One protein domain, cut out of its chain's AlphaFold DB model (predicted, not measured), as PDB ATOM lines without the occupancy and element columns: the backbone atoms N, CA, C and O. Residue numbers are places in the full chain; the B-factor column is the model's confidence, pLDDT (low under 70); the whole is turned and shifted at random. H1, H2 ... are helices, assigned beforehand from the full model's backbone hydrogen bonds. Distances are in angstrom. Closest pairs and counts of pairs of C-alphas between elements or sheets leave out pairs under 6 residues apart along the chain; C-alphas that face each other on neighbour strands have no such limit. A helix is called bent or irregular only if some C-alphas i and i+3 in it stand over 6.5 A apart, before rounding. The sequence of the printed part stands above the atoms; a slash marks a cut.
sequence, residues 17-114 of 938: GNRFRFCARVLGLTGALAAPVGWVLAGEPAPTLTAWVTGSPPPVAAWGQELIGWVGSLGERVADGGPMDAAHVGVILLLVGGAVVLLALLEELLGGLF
ATOM      1  N   GLY A  17     196.962 166.071 110.426       66.69
ATOM      2  CA  GLY A  17     196.648 164.643 110.507       66.69
ATOM      3  C   GLY A  17     196.935 163.971 111.858       66.69
ATOM      4  O   GLY A  17     196.181 163.094 112.257       66.69
ATOM      5  N   ASN A  18     197.966 164.372 112.612       65.38
ATOM      6  CA  ASN A  18     198.206 163.814 113.954       65.38
ATOM      7  C   ASN A  18     197.239 164.368 115.002       65.38
ATOM      8  O   ASN A  18     196.837 163.641 115.905       65.38
ATOM      9  N   ARG A  19     196.861 165.644 114.874       67.38
ATOM     10  CA  ARG A  19     195.845 166.259 115.739       67.38
ATOM     11  C   ARG A  19     194.461 165.693 115.430       67.38
ATOM     12  O   ARG A  19     193.719 165.397 116.353       67.38
ATOM     13  N   PHE A  20     194.168 165.468 114.152       71.88
ATOM     14  CA  PHE A  20     192.939 164.835 113.690       71.88
ATOM     15  C   PHE A  20     192.809 163.402 114.219       71.88
ATOM     16  O   PHE A  20     191.808 163.111 114.860       71.88
ATOM     17  N   ARG A  21     193.862 162.575 114.104       69.06
ATOM     18  CA  ARG A  21     193.906 161.223 114.707       69.06
ATOM     19  C   ARG A  21     193.670 161.220 116.202       69.06
ATOM     20  O   ARG A  21     192.991 160.358 116.747       69.06
ATOM     21  N   PHE A  22     194.251 162.192 116.893       69.50
ATOM     22  CA  PHE A  22     194.031 162.329 118.321       69.50
ATOM     23  C   PHE A  22     192.570 162.673 118.638       69.50
ATOM     24  O   PHE A  22     191.962 161.999 119.465       69.50
ATOM     25  N   CYS A  23     191.990 163.658 117.946       73.69
ATOM     26  CA  CYS A  23     190.577 163.999 118.098       73.69
ATOM     27  C   CYS A  23     189.668 162.811 117.758       73.69
ATOM     28  O   CYS A  23     188.759 162.520 118.525       73.69
ATOM     29  N   ALA A  24     189.945 162.082 116.674       74.62
ATOM     30  CA  ALA A  24     189.184 160.906 116.263       74.62
ATOM     31  C   ALA A  24     189.227 159.790 117.319       74.62
ATOM     32  O   ALA A  24     188.193 159.213 117.628       74.62
ATOM     33  N   ARG A  25     190.378 159.537 117.956       75.75
ATOM     34  CA  ARG A  25     190.499 158.553 119.050       75.75
ATOM     35  C   ARG A  25     189.780 158.975 120.324       75.75
ATOM     36  O   ARG A  25     189.162 158.135 120.968       75.75
ATOM     37  N   VAL A  26     189.861 160.251 120.699       75.56
ATOM     38  CA  VAL A  26     189.140 160.775 121.873       75.56
ATOM     39  C   VAL A  26     187.636 160.709 121.636       75.56
ATOM     40  O   VAL A  26     186.903 160.243 122.506       75.56
ATOM     41  N   LEU A  27     187.182 161.103 120.445       76.00
ATOM     42  CA  LEU A  27     185.790 160.960 120.036       76.00
ATOM     43  C   LEU A  27     185.382 159.486 120.045       76.00
ATOM     44  O   LEU A  27     184.384 159.159 120.670       76.00
ATOM     45  N   GLY A  28     186.186 158.592 119.467       80.81
ATOM     46  CA  GLY A  28     185.962 157.145 119.479       80.81
ATOM     47  C   GLY A  28     185.824 156.563 120.881       80.81
ATOM     48  O   GLY A  28     184.886 155.822 121.145       80.81
ATOM     49  N   LEU A  29     186.710 156.935 121.807       78.62
ATOM     50  CA  LEU A  29     186.655 156.494 123.204       78.62
ATOM     51  C   LEU A  29     185.411 157.044 123.917       78.62
ATOM     52  O   LEU A  29     184.758 156.330 124.672       78.62
ATOM     53  N   THR A  30     185.055 158.299 123.634       78.62
ATOM     54  CA  THR A  30     183.834 158.925 124.156       78.62
ATOM     55  C   THR A  30     182.597 158.209 123.616       78.62
ATOM     56  O   THR A  30     181.697 157.886 124.381       78.62
ATOM     57  N   GLY A  31     182.580 157.873 122.324       81.38
ATOM     58  CA  GLY A  31     181.531 157.075 121.698       81.38
ATOM     59  C   GLY A  31     181.446 155.659 122.268       81.38
ATOM     60  O   GLY A  31     180.346 155.162 122.488       81.38
ATOM     61  N   ALA A  32     182.586 155.039 122.599       80.19
ATOM     62  CA  ALA A  32     182.653 153.696 123.181       80.19
ATOM     63  C   ALA A  32     182.094 153.636 124.604       80.19
ATOM     64  O   ALA A  32     181.670 152.572 125.040       80.19
ATOM     65  N   LEU A  33     182.092 154.761 125.321       79.56
ATOM     66  CA  LEU A  33     181.469 154.892 126.639       79.56
ATOM     67  C   LEU A  33     180.013 155.361 126.543       79.56
ATOM     68  O   LEU A  33     179.165 154.877 127.288       79.56
ATOM     69  N   ALA A  34     179.713 156.263 125.608       78.44
ATOM     70  CA  ALA A  34     178.365 156.763 125.372       78.44
ATOM     71  C   ALA A  34     177.432 155.672 124.832       78.44
ATOM     72  O   ALA A  34     176.274 155.622 125.236       78.44
ATOM     73  N   ALA A  35     177.931 154.772 123.978       80.62
ATOM     74  CA  ALA A  35     177.115 153.720 123.388       80.62
ATOM     75  C   ALA A  35     176.554 152.731 124.433       80.62
ATOM     76  O   ALA A  35     175.341 152.551 124.461       80.62
ATOM     77  N   PRO A  36     177.343 152.153 125.360       76.25
ATOM     78  CA  PRO A  36     176.815 151.304 126.431       76.25
ATOM     79  C   PRO A  36     175.831 152.020 127.362       76.25
ATOM     80  O   PRO A  36     174.835 151.429 127.766       76.25
ATOM     81  N   VAL A  37     176.082 153.293 127.690       76.44
ATOM     82  CA  VAL A  37     175.160 154.093 128.513       76.44
ATOM     83  C   VAL A  37     173.849 154.331 127.766       76.44
ATOM     84  O   VAL A  37     172.780 154.133 128.333       76.44
ATOM     85  N   GLY A  38     173.929 154.684 126.483       81.50
ATOM     86  CA  GLY A  38     172.770 154.817 125.611       81.50
ATOM     87  C   GLY A  38     171.976 153.518 125.493       81.50
ATOM     88  O   GLY A  38     170.755 153.537 125.579       81.50
ATOM     89  N   TRP A  39     172.665 152.378 125.400       77.31
ATOM     90  CA  TRP A  39     172.040 151.055 125.384       77.31
ATOM     91  C   TRP A  39     171.276 150.748 126.678       77.31
ATOM     92  O   TRP A  39     170.123 150.329 126.616       77.31
ATOM     93  N   VAL A  40     171.879 151.010 127.842       75.62
ATOM     94  CA  VAL A  40     171.220 150.817 129.145       75.62
ATOM     95  C   VAL A  40     170.008 151.741 129.295       75.62
ATOM     96  O   VAL A  40     168.954 151.298 129.743       75.62
ATOM     97  N   LEU A  41     170.135 153.007 128.884       74.50
ATOM     98  CA  LEU A  41     169.047 153.990 128.937       74.50
ATOM     99  C   LEU A  41     167.919 153.692 127.940       74.50
ATOM    100  O   LEU A  41     166.766 154.006 128.221       74.50
ATOM    101  N   ALA A  42     168.228 153.057 126.806       76.12
ATOM    102  CA  ALA A  42     167.231 152.614 125.834       76.12
ATOM    103  C   ALA A  42     166.368 151.444 126.350       76.12
ATOM    104  O   ALA A  42     165.322 151.169 125.767       76.12
ATOM    105  N   GLY A  43     166.775 150.771 127.438       71.06
ATOM    106  CA  GLY A  43     165.953 149.798 128.169       71.06
ATOM    107  C   GLY A  43     165.686 148.467 127.454       71.06
ATOM    108  O   GLY A  43     164.888 147.668 127.940       71.06
ATOM    109  N   GLU A  44     166.340 148.204 126.321       60.03
ATOM    110  CA  GLU A  44     166.091 147.029 125.477       60.03
ATOM    111  C   GLU A  44     167.144 145.928 125.722       60.03
ATOM    112  O   GLU A  44     168.348 146.167 125.535       60.03
ATOM    113  N   PRO A  45     166.744 144.695 126.089       57.81
ATOM    114  CA  PRO A  45     167.660 143.563 126.082       57.81
ATOM    115  C   PRO A  45     168.080 143.280 124.635       57.81
ATOM    116  O   PRO A  45     167.243 143.006 123.780       57.81
ATOM    117  N   ALA A  46     169.381 143.352 124.340       57.34
ATOM    118  CA  ALA A  46     169.881 143.006 123.011       57.34
ATOM    119  C   ALA A  46     169.447 141.565 122.652       57.34
ATOM    120  O   ALA A  46     169.668 140.659 123.467       57.34
ATOM    121  N   PRO A  47     168.887 141.319 121.453       55.88
ATOM    122  CA  PRO A  47     168.306 140.019 121.085       55.88
ATOM    123  C   PRO A  47     169.307 138.846 121.150       55.88
ATOM    124  O   PRO A  47     168.919 137.683 121.265       55.88
ATOM    125  N   THR A  48     170.612 139.132 121.152       55.44
ATOM    126  CA  THR A  48     171.686 138.139 121.044       55.44
ATOM    127  C   THR A  48     172.218 137.586 122.372       55.44
ATOM    128  O   THR A  48     172.859 136.534 122.355       55.44
ATOM    129  N   LEU A  49     171.925 138.196 123.530       51.72
ATOM    130  CA  LEU A  49     172.334 137.621 124.826       51.72
ATOM    131  C   LEU A  49     171.461 136.419 125.220       51.72
ATOM    132  O   LEU A  49     171.969 135.430 125.742       51.72
ATOM    133  N   THR A  50     170.171 136.444 124.889       53.50
ATOM    134  CA  THR A  50     169.236 135.332 125.129       53.50
ATOM    135  C   THR A  50     169.540 134.093 124.278       53.50
ATOM    136  O   THR A  50     169.421 132.972 124.772       53.50
ATOM    137  N   ALA A  51     170.003 134.262 123.034       54.06
ATOM    138  CA  ALA A  51     170.364 133.149 122.143       54.06
ATOM    139  C   ALA A  51     171.692 132.465 122.534       54.06
ATOM    140  O   ALA A  51     171.830 131.246 122.427       54.06
ATOM    141  N   TRP A  52     172.661 133.228 123.054       50.94
ATOM    142  CA  TRP A  52     173.922 132.680 123.575       50.94
ATOM    143  C   TRP A  52     173.741 131.914 124.889       50.94
ATOM    144  O   TRP A  52     174.411 130.907 125.109       50.94
ATOM    145  N   VAL A  53     172.802 132.343 125.736       56.47
ATOM    146  CA  VAL A  53     172.458 131.647 126.987       56.47
ATOM    147  C   VAL A  53     171.656 130.361 126.729       56.47
ATOM    148  O   VAL A  53     171.723 129.431 127.529       56.47
ATOM    149  N   THR A  54     170.949 130.260 125.597       62.41
ATOM    150  CA  THR A  54     170.125 129.088 125.227       62.41
ATOM    151  C   THR A  54     170.820 128.089 124.286       62.41
ATOM    152  O   THR A  54     170.230 127.074 123.918       62.41
ATOM    153  N   GLY A  55     172.101 128.300 123.960       52.22
ATOM    154  CA  GLY A  55     172.995 127.253 123.446       52.22
ATOM    155  C   GLY A  55     172.933 126.945 121.945       52.22
ATOM    156  O   GLY A  55     173.528 125.957 121.522       52.22
ATOM    157  N   SER A  56     172.264 127.756 121.120       58.75
ATOM    158  CA  SER A  56     172.250 127.574 119.657       58.75
ATOM    159  C   SER A  56     172.563 128.890 118.938       58.75
ATOM    160  O   SER A  56     171.666 129.715 118.772       58.75
ATOM    161  N   PRO A  57     173.820 129.133 118.515       58.53
ATOM    162  CA  PRO A  57     174.148 130.334 117.759       58.53
ATOM    163  C   PRO A  57     173.489 130.267 116.369       58.53
ATOM    164  O   PRO A  57     173.690 129.284 115.650       58.53
ATOM    165  N   PRO A  58     172.716 131.287 115.958       63.16
ATOM    166  CA  PRO A  58     172.141 131.312 114.622       63.16
ATOM    167  C   PRO A  58     173.245 131.487 113.560       63.16
ATOM    168  O   PRO A  58     174.304 132.052 113.858       63.16
ATOM    169  N   PRO A  59     173.034 131.012 112.317       73.94
ATOM    170  CA  PRO A  59     174.005 131.158 111.235       73.94
ATOM    171  C   PRO A  59     174.361 132.635 111.006       73.94
ATOM    172  O   PRO A  59     173.504 133.507 111.115       73.94
ATOM    173  N   VAL A  60     175.617 132.923 110.644       67.00
ATOM    174  CA  VAL A  60     176.165 134.293 110.482       67.00
ATOM    175  C   VAL A  60     175.314 135.178 109.552       67.00
ATOM    176  O   VAL A  60     175.254 136.391 109.726       67.00
ATOM    177  N   ALA A  61     174.597 134.580 108.597       66.69
ATOM    178  CA  ALA A  61     173.672 135.293 107.715       66.69
ATOM    179  C   ALA A  61     172.404 135.819 108.429       66.69
ATOM    180  O   ALA A  61     171.881 136.861 108.040       66.69
ATOM    181  N   ALA A  62     171.930 135.144 109.481       66.00
ATOM    182  CA  ALA A  62     170.775 135.569 110.277       66.00
ATOM    183  C   ALA A  62     171.112 136.758 111.195       66.00
ATOM    184  O   ALA A  62     170.281 137.643 111.380       66.00
ATOM    185  N   TRP A  63     172.362 136.846 111.668       65.31
ATOM    186  CA  TRP A  63     172.844 137.970 112.482       65.31
ATOM    187  C   TRP A  63     172.725 139.310 111.763       65.31
ATOM    188  O   TRP A  63     172.330 140.303 112.366       65.31
ATOM    189  N   GLY A  64     173.065 139.343 110.472       68.25
ATOM    190  CA  GLY A  64     172.972 140.566 109.680       68.25
ATOM    191  C   GLY A  64     171.534 141.075 109.581       68.25
ATOM    192  O   GLY A  64     171.295 142.261 109.765       68.25
ATOM    193  N   GLN A  65     170.576 140.175 109.347       72.38
ATOM    194  CA  GLN A  65     169.158 140.522 109.205       72.38
ATOM    195  C   GLN A  65     168.530 140.960 110.537       72.38
ATOM    196  O   GLN A  65     167.836 141.973 110.570       72.38
ATOM    197  N   GLU A  66     168.825 140.269 111.643       71.19
ATOM    198  CA  GLU A  66     168.339 140.659 112.978       71.19
ATOM    199  C   GLU A  66     168.931 141.991 113.449       71.19
ATOM    200  O   GLU A  66     168.209 142.832 113.983       71.19
ATOM    201  N   LEU A  67     170.225 142.227 113.206       69.38
ATOM    202  CA  LEU A  67     170.872 143.496 113.540       69.38
ATOM    203  C   LEU A  67     170.274 144.651 112.724       69.38
ATOM    204  O   LEU A  67     169.998 145.710 113.282       69.38
ATOM    205  N   ILE A  68     170.051 144.451 111.419       73.62
ATOM    206  CA  ILE A  68     169.431 145.458 110.546       73.62
ATOM    207  C   ILE A  68     167.998 145.760 111.007       73.62
ATOM    208  O   ILE A  68     167.634 146.931 111.092       73.62
ATOM    209  N   GLY A  69     167.211 144.738 111.357       75.00
ATOM    210  CA  GLY A  69     165.853 144.911 111.884       75.00
ATOM    211  C   GLY A  69     165.823 145.660 113.219       75.00
ATOM    212  O   GLY A  69     165.045 146.597 113.390       75.00
ATOM    213  N   TRP A  70     166.722 145.313 114.141       76.44
ATOM    214  CA  TRP A  70     166.840 145.982 115.436       76.44
ATOM    215  C   TRP A  70     167.266 147.452 115.292       76.44
ATOM    216  O   TRP A  70     166.624 148.332 115.862       76.44
ATOM    217  N   VAL A  71     168.274 147.749 114.461       72.12
ATOM    218  CA  VAL A  71     168.680 149.135 114.157       72.12
ATOM    219  C   VAL A  71     167.548 149.912 113.472       72.12
ATOM    220  O   VAL A  71     167.349 151.086 113.783       72.12
ATOM    221  N   GLY A  72     166.769 149.265 112.598       75.75
ATOM    222  CA  GLY A  72     165.574 149.849 111.983       75.75
ATOM    223  C   GLY A  72     164.526 150.278 113.015       75.75
ATOM    224  O   GLY A  72     164.076 151.421 112.983       75.75
ATOM    225  N   SER A  73     164.232 149.417 113.994       76.31
ATOM    226  CA  SER A  73     163.267 149.710 115.069       76.31
ATOM    227  C   SER A  73     163.691 150.872 115.980       76.31
ATOM    228  O   SER A  73     162.856 151.638 116.458       76.31
ATOM    229  N   LEU A  74     165.001 151.050 116.185       71.56
ATOM    230  CA  LEU A  74     165.552 152.192 116.917       71.56
ATOM    231  C   LEU A  74     165.389 153.496 116.122       71.56
ATOM    232  O   LEU A  74     165.119 154.544 116.706       71.56
ATOM    233  N   GLY A  75     165.538 153.430 114.796       72.06
ATOM    234  CA  GLY A  75     165.346 154.565 113.893       72.06
ATOM    235  C   GLY A  75     163.895 155.043 113.826       72.06
ATOM    236  O   GLY A  75     163.661 156.249 113.850       72.06
ATOM    237  N   GLU A  76     162.930 154.121 113.814       74.69
ATOM    238  CA  GLU A  76     161.495 154.446 113.829       74.69
ATOM    239  C   GLU A  76     161.090 155.195 115.108       74.69
ATOM    240  O   GLU A  76     160.426 156.225 115.026       74.69
ATOM    241  N   ARG A  77     161.598 154.786 116.282       70.00
ATOM    242  CA  ARG A  77     161.338 155.495 117.553       70.00
ATOM    243  C   ARG A  77     161.870 156.927 117.567       70.00
ATOM    244  O   ARG A  77     161.233 157.814 118.115       70.00
ATOM    245  N   VAL A  78     163.028 157.176 116.953       69.88
ATOM    246  CA  VAL A  78     163.573 158.541 116.834       69.88
ATOM    247  C   VAL A  78     162.749 159.386 115.851       69.88
ATOM    248  O   VAL A  78     162.684 160.606 116.002       69.88
ATOM    249  N   ALA A  79     162.110 158.757 114.862       73.81
ATOM    250  CA  ALA A  79     161.309 159.435 113.846       73.81
ATOM    251  C   ALA A  79     159.895 159.824 114.321       73.81
ATOM    252  O   ALA A  79     159.346 160.795 113.800       73.81
ATOM    253  N   ASP A  80     159.336 159.144 115.327       70.81
ATOM    254  CA  ASP A  80     157.959 159.356 115.813       70.81
ATOM    255  C   ASP A  80     157.718 160.696 116.549       70.81
ATOM    256  O   ASP A  80     156.585 161.020 116.903       70.81
ATOM    257  N   GLY A  81     158.746 161.533 116.735       60.75
ATOM    258  CA  GLY A  81     158.586 162.957 117.075       60.75
ATOM    259  C   GLY A  81     157.956 163.271 118.442       60.75
ATOM    260  O   GLY A  81     157.578 164.419 118.688       60.75
ATOM    261  N   GLY A  82     157.836 162.282 119.331       67.75
ATOM    262  CA  GLY A  82     157.351 162.463 120.699       67.75
ATOM    263  C   GLY A  82     158.293 163.309 121.576       67.75
ATOM    264  O   GLY A  82     159.448 163.550 121.214       67.75
ATOM    265  N   PRO A  83     157.826 163.787 122.747       61.97
ATOM    266  CA  PRO A  83     158.685 164.478 123.710       61.97
ATOM    267  C   PRO A  83     159.869 163.582 124.114       61.97
ATOM    268  O   PRO A  83     159.671 162.408 124.411       61.97
ATOM    269  N   MET A  84     161.092 164.137 124.122       63.94
ATOM    270  CA  MET A  84     162.332 163.407 124.435       63.94
ATOM    271  C   MET A  84     162.289 162.808 125.850       63.94
ATOM    272  O   MET A  84     162.641 163.469 126.827       63.94
ATOM    273  N   ASP A  85     161.883 161.549 125.960       74.88
ATOM    274  CA  ASP A  85     162.043 160.755 127.173       74.88
ATOM    275  C   ASP A  85     163.459 160.141 127.255       74.88
ATOM    276  O   ASP A  85     164.279 160.232 126.332       74.88
ATOM    277  N   ALA A  86     163.778 159.523 128.396       68.50
ATOM    278  CA  ALA A  86     165.091 158.922 128.639       68.50
ATOM    279  C   ALA A  86     165.454 157.821 127.621       68.50
ATOM    280  O   ALA A  86     166.638 157.626 127.336       68.50
ATOM    281  N   ALA A  87     164.455 157.149 127.036       72.12
ATOM    282  CA  ALA A  87     164.668 156.125 126.025       72.12
ATOM    283  C   ALA A  87     165.118 156.751 124.699       72.12
ATOM    284  O   ALA A  87     166.102 156.291 124.125       72.12
ATOM    285  N   HIS A  88     164.499 157.852 124.258       73.81
ATOM    286  CA  HIS A  88     164.933 158.584 123.058       73.81
ATOM    287  C   HIS A  88     166.376 159.089 123.192       73.81
ATOM    288  O   HIS A  88     167.188 158.916 122.282       73.81
ATOM    289  N   VAL A  89     166.725 159.662 124.351       76.12
ATOM    290  CA  VAL A  89     168.102 160.103 124.639       76.12
ATOM    291  C   VAL A  89     169.068 158.912 124.645       76.12
ATOM    292  O   VAL A  89     170.167 159.011 124.093       76.12
ATOM    293  N   GLY A  90     168.647 157.773 125.202       80.00
ATOM    294  CA  GLY A  90     169.407 156.524 125.187       80.00
ATOM    295  C   GLY A  90     169.701 156.020 123.772       80.00
ATOM    296  O   GLY A  90     170.856 155.757 123.434       80.00
ATOM    297  N   VAL A  91     168.687 155.972 122.905       78.44
ATOM    298  CA  VAL A  91     168.831 155.542 121.504       78.44
ATOM    299  C   VAL A  91     169.755 156.477 120.717       78.44
ATOM    300  O   VAL A  91     170.629 156.006 119.985       78.44
ATOM    301  N   ILE A  92     169.635 157.794 120.904       78.00
ATOM    302  CA  ILE A  92     170.517 158.773 120.251       78.00
ATOM    303  C   ILE A  92     171.972 158.584 120.707       78.00
ATOM    304  O   ILE A  92     172.875 158.535 119.869       78.00
ATOM    305  N   LEU A  93     172.213 158.431 122.012       78.94
ATOM    306  CA  LEU A  93     173.552 158.177 122.558       78.94
ATOM    307  C   LEU A  93     174.155 156.869 122.032       78.94
ATOM    308  O   LEU A  93     175.349 156.827 121.732       78.94
ATOM    309  N   LEU A  94     173.336 155.827 121.878       83.00
ATOM    310  CA  LEU A  94     173.746 154.537 121.333       83.00
ATOM    311  C   LEU A  94     174.185 154.642 119.870       83.00
ATOM    312  O   LEU A  94     175.289 154.215 119.524       83.00
ATOM    313  N   LEU A  95     173.350 155.243 119.021       80.56
ATOM    314  CA  LEU A  95     173.607 155.358 117.584       80.56
ATOM    315  C   LEU A  95     174.777 156.300 117.288       80.56
ATOM    316  O   LEU A  95     175.689 155.943 116.540       80.56
ATOM    317  N   VAL A  96     174.791 157.483 117.908       80.75
ATOM    318  CA  VAL A  96     175.868 158.465 117.719       80.75
ATOM    319  C   VAL A  96     177.171 157.942 118.318       80.75
ATOM    320  O   VAL A  96     178.213 158.009 117.665       80.75
ATOM    321  N   GLY A  97     177.126 157.362 119.520       81.50
ATOM    322  CA  GLY A  97     178.293 156.762 120.158       81.50
ATOM    323  C   GLY A  97     178.893 155.636 119.315       81.50
ATOM    324  O   GLY A  97     180.093 155.649 119.039       81.50
ATOM    325  N   GLY A  98     178.058 154.717 118.819       81.75
ATOM    326  CA  GLY A  98     178.484 153.608 117.963       81.75
ATOM    327  C   GLY A  98     179.074 154.065 116.625       81.75
ATOM    328  O   GLY A  98     180.129 153.577 116.215       81.75
ATOM    329  N   ALA A  99     178.455 155.052 115.970       79.69
ATOM    330  CA  ALA A  99     178.967 155.622 114.723       79.69
ATOM    331  C   ALA A  99     180.349 156.267 114.912       79.69
ATOM    332  O   ALA A  99     181.255 156.067 114.101       79.69
ATOM    333  N   VAL A 100     180.542 156.992 116.016       78.75
ATOM    334  CA  VAL A 100     181.818 157.631 116.348       78.75
ATOM    335  C   VAL A 100     182.911 156.593 116.647       78.75
ATOM    336  O   VAL A 100     184.055 156.776 116.225       78.75
ATOM    337  N   VAL A 101     182.575 155.478 117.303       83.44
ATOM    338  CA  VAL A 101     183.502 154.347 117.516       83.44
ATOM    339  C   VAL A 101     183.945 153.738 116.194       83.44
ATOM    340  O   VAL A 101     185.142 153.552 115.981       83.44
ATOM    341  N   LEU A 102     183.004 153.448 115.294       78.81
ATOM    342  CA  LEU A 102     183.309 152.872 113.982       78.81
ATOM    343  C   LEU A 102     184.220 153.787 113.164       78.81
ATOM    344  O   LEU A 102     185.179 153.319 112.554       78.81
ATOM    345  N   LEU A 103     183.961 155.092 113.199       76.00
ATOM    346  CA  LEU A 103     184.755 156.088 112.487       76.00
ATOM    347  C   LEU A 103     186.181 156.182 113.056       76.00
ATOM    348  O   LEU A 103     187.146 156.264 112.296       76.00
ATOM    349  N   ALA A 104     186.330 156.079 114.379       77.56
ATOM    350  CA  ALA A 104     187.634 156.020 115.034       77.56
ATOM    351  C   ALA A 104     188.396 154.713 114.744       77.56
ATOM    352  O   ALA A 104     189.604 154.742 114.511       77.56
ATOM    353  N   LEU A 105     187.707 153.567 114.717       77.31
ATOM    354  CA  LEU A 105     188.304 152.267 114.385       77.31
ATOM    355  C   LEU A 105     188.752 152.200 112.923       77.31
ATOM    356  O   LEU A 105     189.831 151.683 112.638       77.31
ATOM    357  N   LEU A 106     187.962 152.755 112.003       75.50
ATOM    358  CA  LEU A 106     188.316 152.866 110.589       75.50
ATOM    359  C   LEU A 106     189.590 153.702 110.409       75.50
ATOM    360  O   LEU A 106     190.473 153.352 109.625       75.50
ATOM    361  N   GLU A 107     189.714 154.787 111.172       75.44
ATOM    362  CA  GLU A 107     190.900 155.632 111.153       75.44
ATOM    363  C   GLU A 107     192.135 154.944 111.759       75.44
ATOM    364  O   GLU A 107     193.234 155.069 111.214       75.44
ATOM    365  N   GLU A 108     191.980 154.180 112.843       73.12
ATOM    366  CA  GLU A 108     193.045 153.338 113.410       73.12
ATOM    367  C   GLU A 108     193.494 152.256 112.423       73.12
ATOM    368  O   GLU A 108     194.693 152.050 112.244       73.12
ATOM    369  N   LEU A 109     192.555 151.615 111.723       67.38
ATOM    370  CA  LEU A 109     192.840 150.602 110.707       67.38
ATOM    371  C   LEU A 109     193.649 151.200 109.543       67.38
ATOM    372  O   LEU A 109     194.695 150.669 109.162       67.38
ATOM    373  N   LEU A 110     193.221 152.360 109.035       61.81
ATOM    374  CA  LEU A 110     193.941 153.124 108.011       61.81
ATOM    375  C   LEU A 110     195.295 153.630 108.534       61.81
ATOM    376  O   LEU A 110     196.297 153.604 107.827       61.81
ATOM    377  N   GLY A 111     195.363 154.070 109.788       61.25
ATOM    378  CA  GLY A 111     196.577 154.567 110.427       61.25
ATOM    379  C   GLY A 111     197.620 153.480 110.698       61.25
ATOM    380  O   GLY A 111     198.816 153.764 110.580       61.25
ATOM    381  N   GLY A 112     197.172 152.265 111.026       55.34
ATOM    382  CA  GLY A 112     197.985 151.069 111.235       55.34
ATOM    383  C   GLY A 112     198.615 150.554 109.944       55.34
ATOM    384  O   GLY A 112     199.778 150.156 109.950       55.34
ATOM    385  N   LEU A 113     197.911 150.692 108.817       50.59
ATOM    386  CA  LEU A 113     198.436 150.401 107.479       50.59
ATOM    387  C   LEU A 113     199.604 151.316 107.058       50.59
ATOM    388  O   LEU A 113     200.410 150.924 106.220       50.59
ATOM    389  N   PHE A 114     199.753 152.503 107.664       50.84
ATOM    390  CA  PHE A 114     200.737 153.517 107.245       50.84
ATOM    391  C   PHE A 114     201.872 153.808 108.249       50.84
ATOM    392  O   PHE A 114     202.554 154.825 108.112       50.84
TER     393      PHE A 114
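What this domain is: This is residues 17 to 114 of the 938 residues of an uncharacterized protein of Fimbriiglobus ruber (UniProt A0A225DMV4). Two long helices, H1 and H4, pack side by side and cross near their middles as a narrow X; H3 meets H4 near one end of each, and the two make an open V. The short helix H2, which follows H1 and comes before H3 along the chain, is near H3 and touches no helix, and residues 49 to 56, of which 49 to 53 belong to H2, stick out from the rest. The printed part has 98 residues, with four named helices in the order H1, H2, H3, H4 and no named strand; its class is all helix. It is loose, with a radius of gyration of the C-alphas of 16.0 A, and flat, spanning 43 by 39 by 20 A.

How they stand to each other: The longest helix is H4, residues 86 to 113. It touches H1, residues 17 to 42, with 63 pairs of C-alphas within 8 A; the closest C-alphas are those of Gly 31 and Gly 97, 3.6 A apart. H1 and H4 run opposite ways at a shallow tilt of 33 degrees, only just short of steep. H1 has a kink of 26 degrees near residue 36. H3, residues 60 to 79, touches H4 with residues 74 to 78 alone, and H4 touches it with residues 88 to 92 alone; the closest C-alphas are those of Val 78 and His 88, 6.4 A apart. H3 and H4 run opposite ways at a steep tilt of 50 degrees. H2, residues 47 to 53, touches no helix but is near H3, with 7 pairs of C-alphas within 10 A. H1 and H3 are apart, and so are H2 and H4. In H4 every O i to N i+4 pair is within hydrogen-bond range; in H1 21 of 22 are, in H2 2 of 3 and in H3 14 of 16.

Where its parts are: H4 measures 40.4 A from its first to its last C-alpha, from C-alpha 86 at (165.091, 158.922, 128.639) to C-alpha 113 at (198.436, 150.401, 107.479). H1 measures 35.3 A and begins with C-alpha 17 at (196.648, 164.643, 110.507). H3 measures 29.4 A and H2 11.1 A. H2 is neither bent nor irregular, but only just: C-alphas 47 and 50 are 6.3 A apart.

The domain as a whole: The two C-alphas farthest apart are those of Gly 17 and Thr 54, 46.7 A, while those of Gly 17 and Phe 114 are 12.3 A apart. The printed part has no cut. The link from H1 to H2 is tight, and those from H2 to H3 and from H3 to H4 are short. The mean pLDDT of the printed part is 70.6, and 38 residues are under 70, among them residues 44 to 58 and 109 to 114; the mean of H2 is 54.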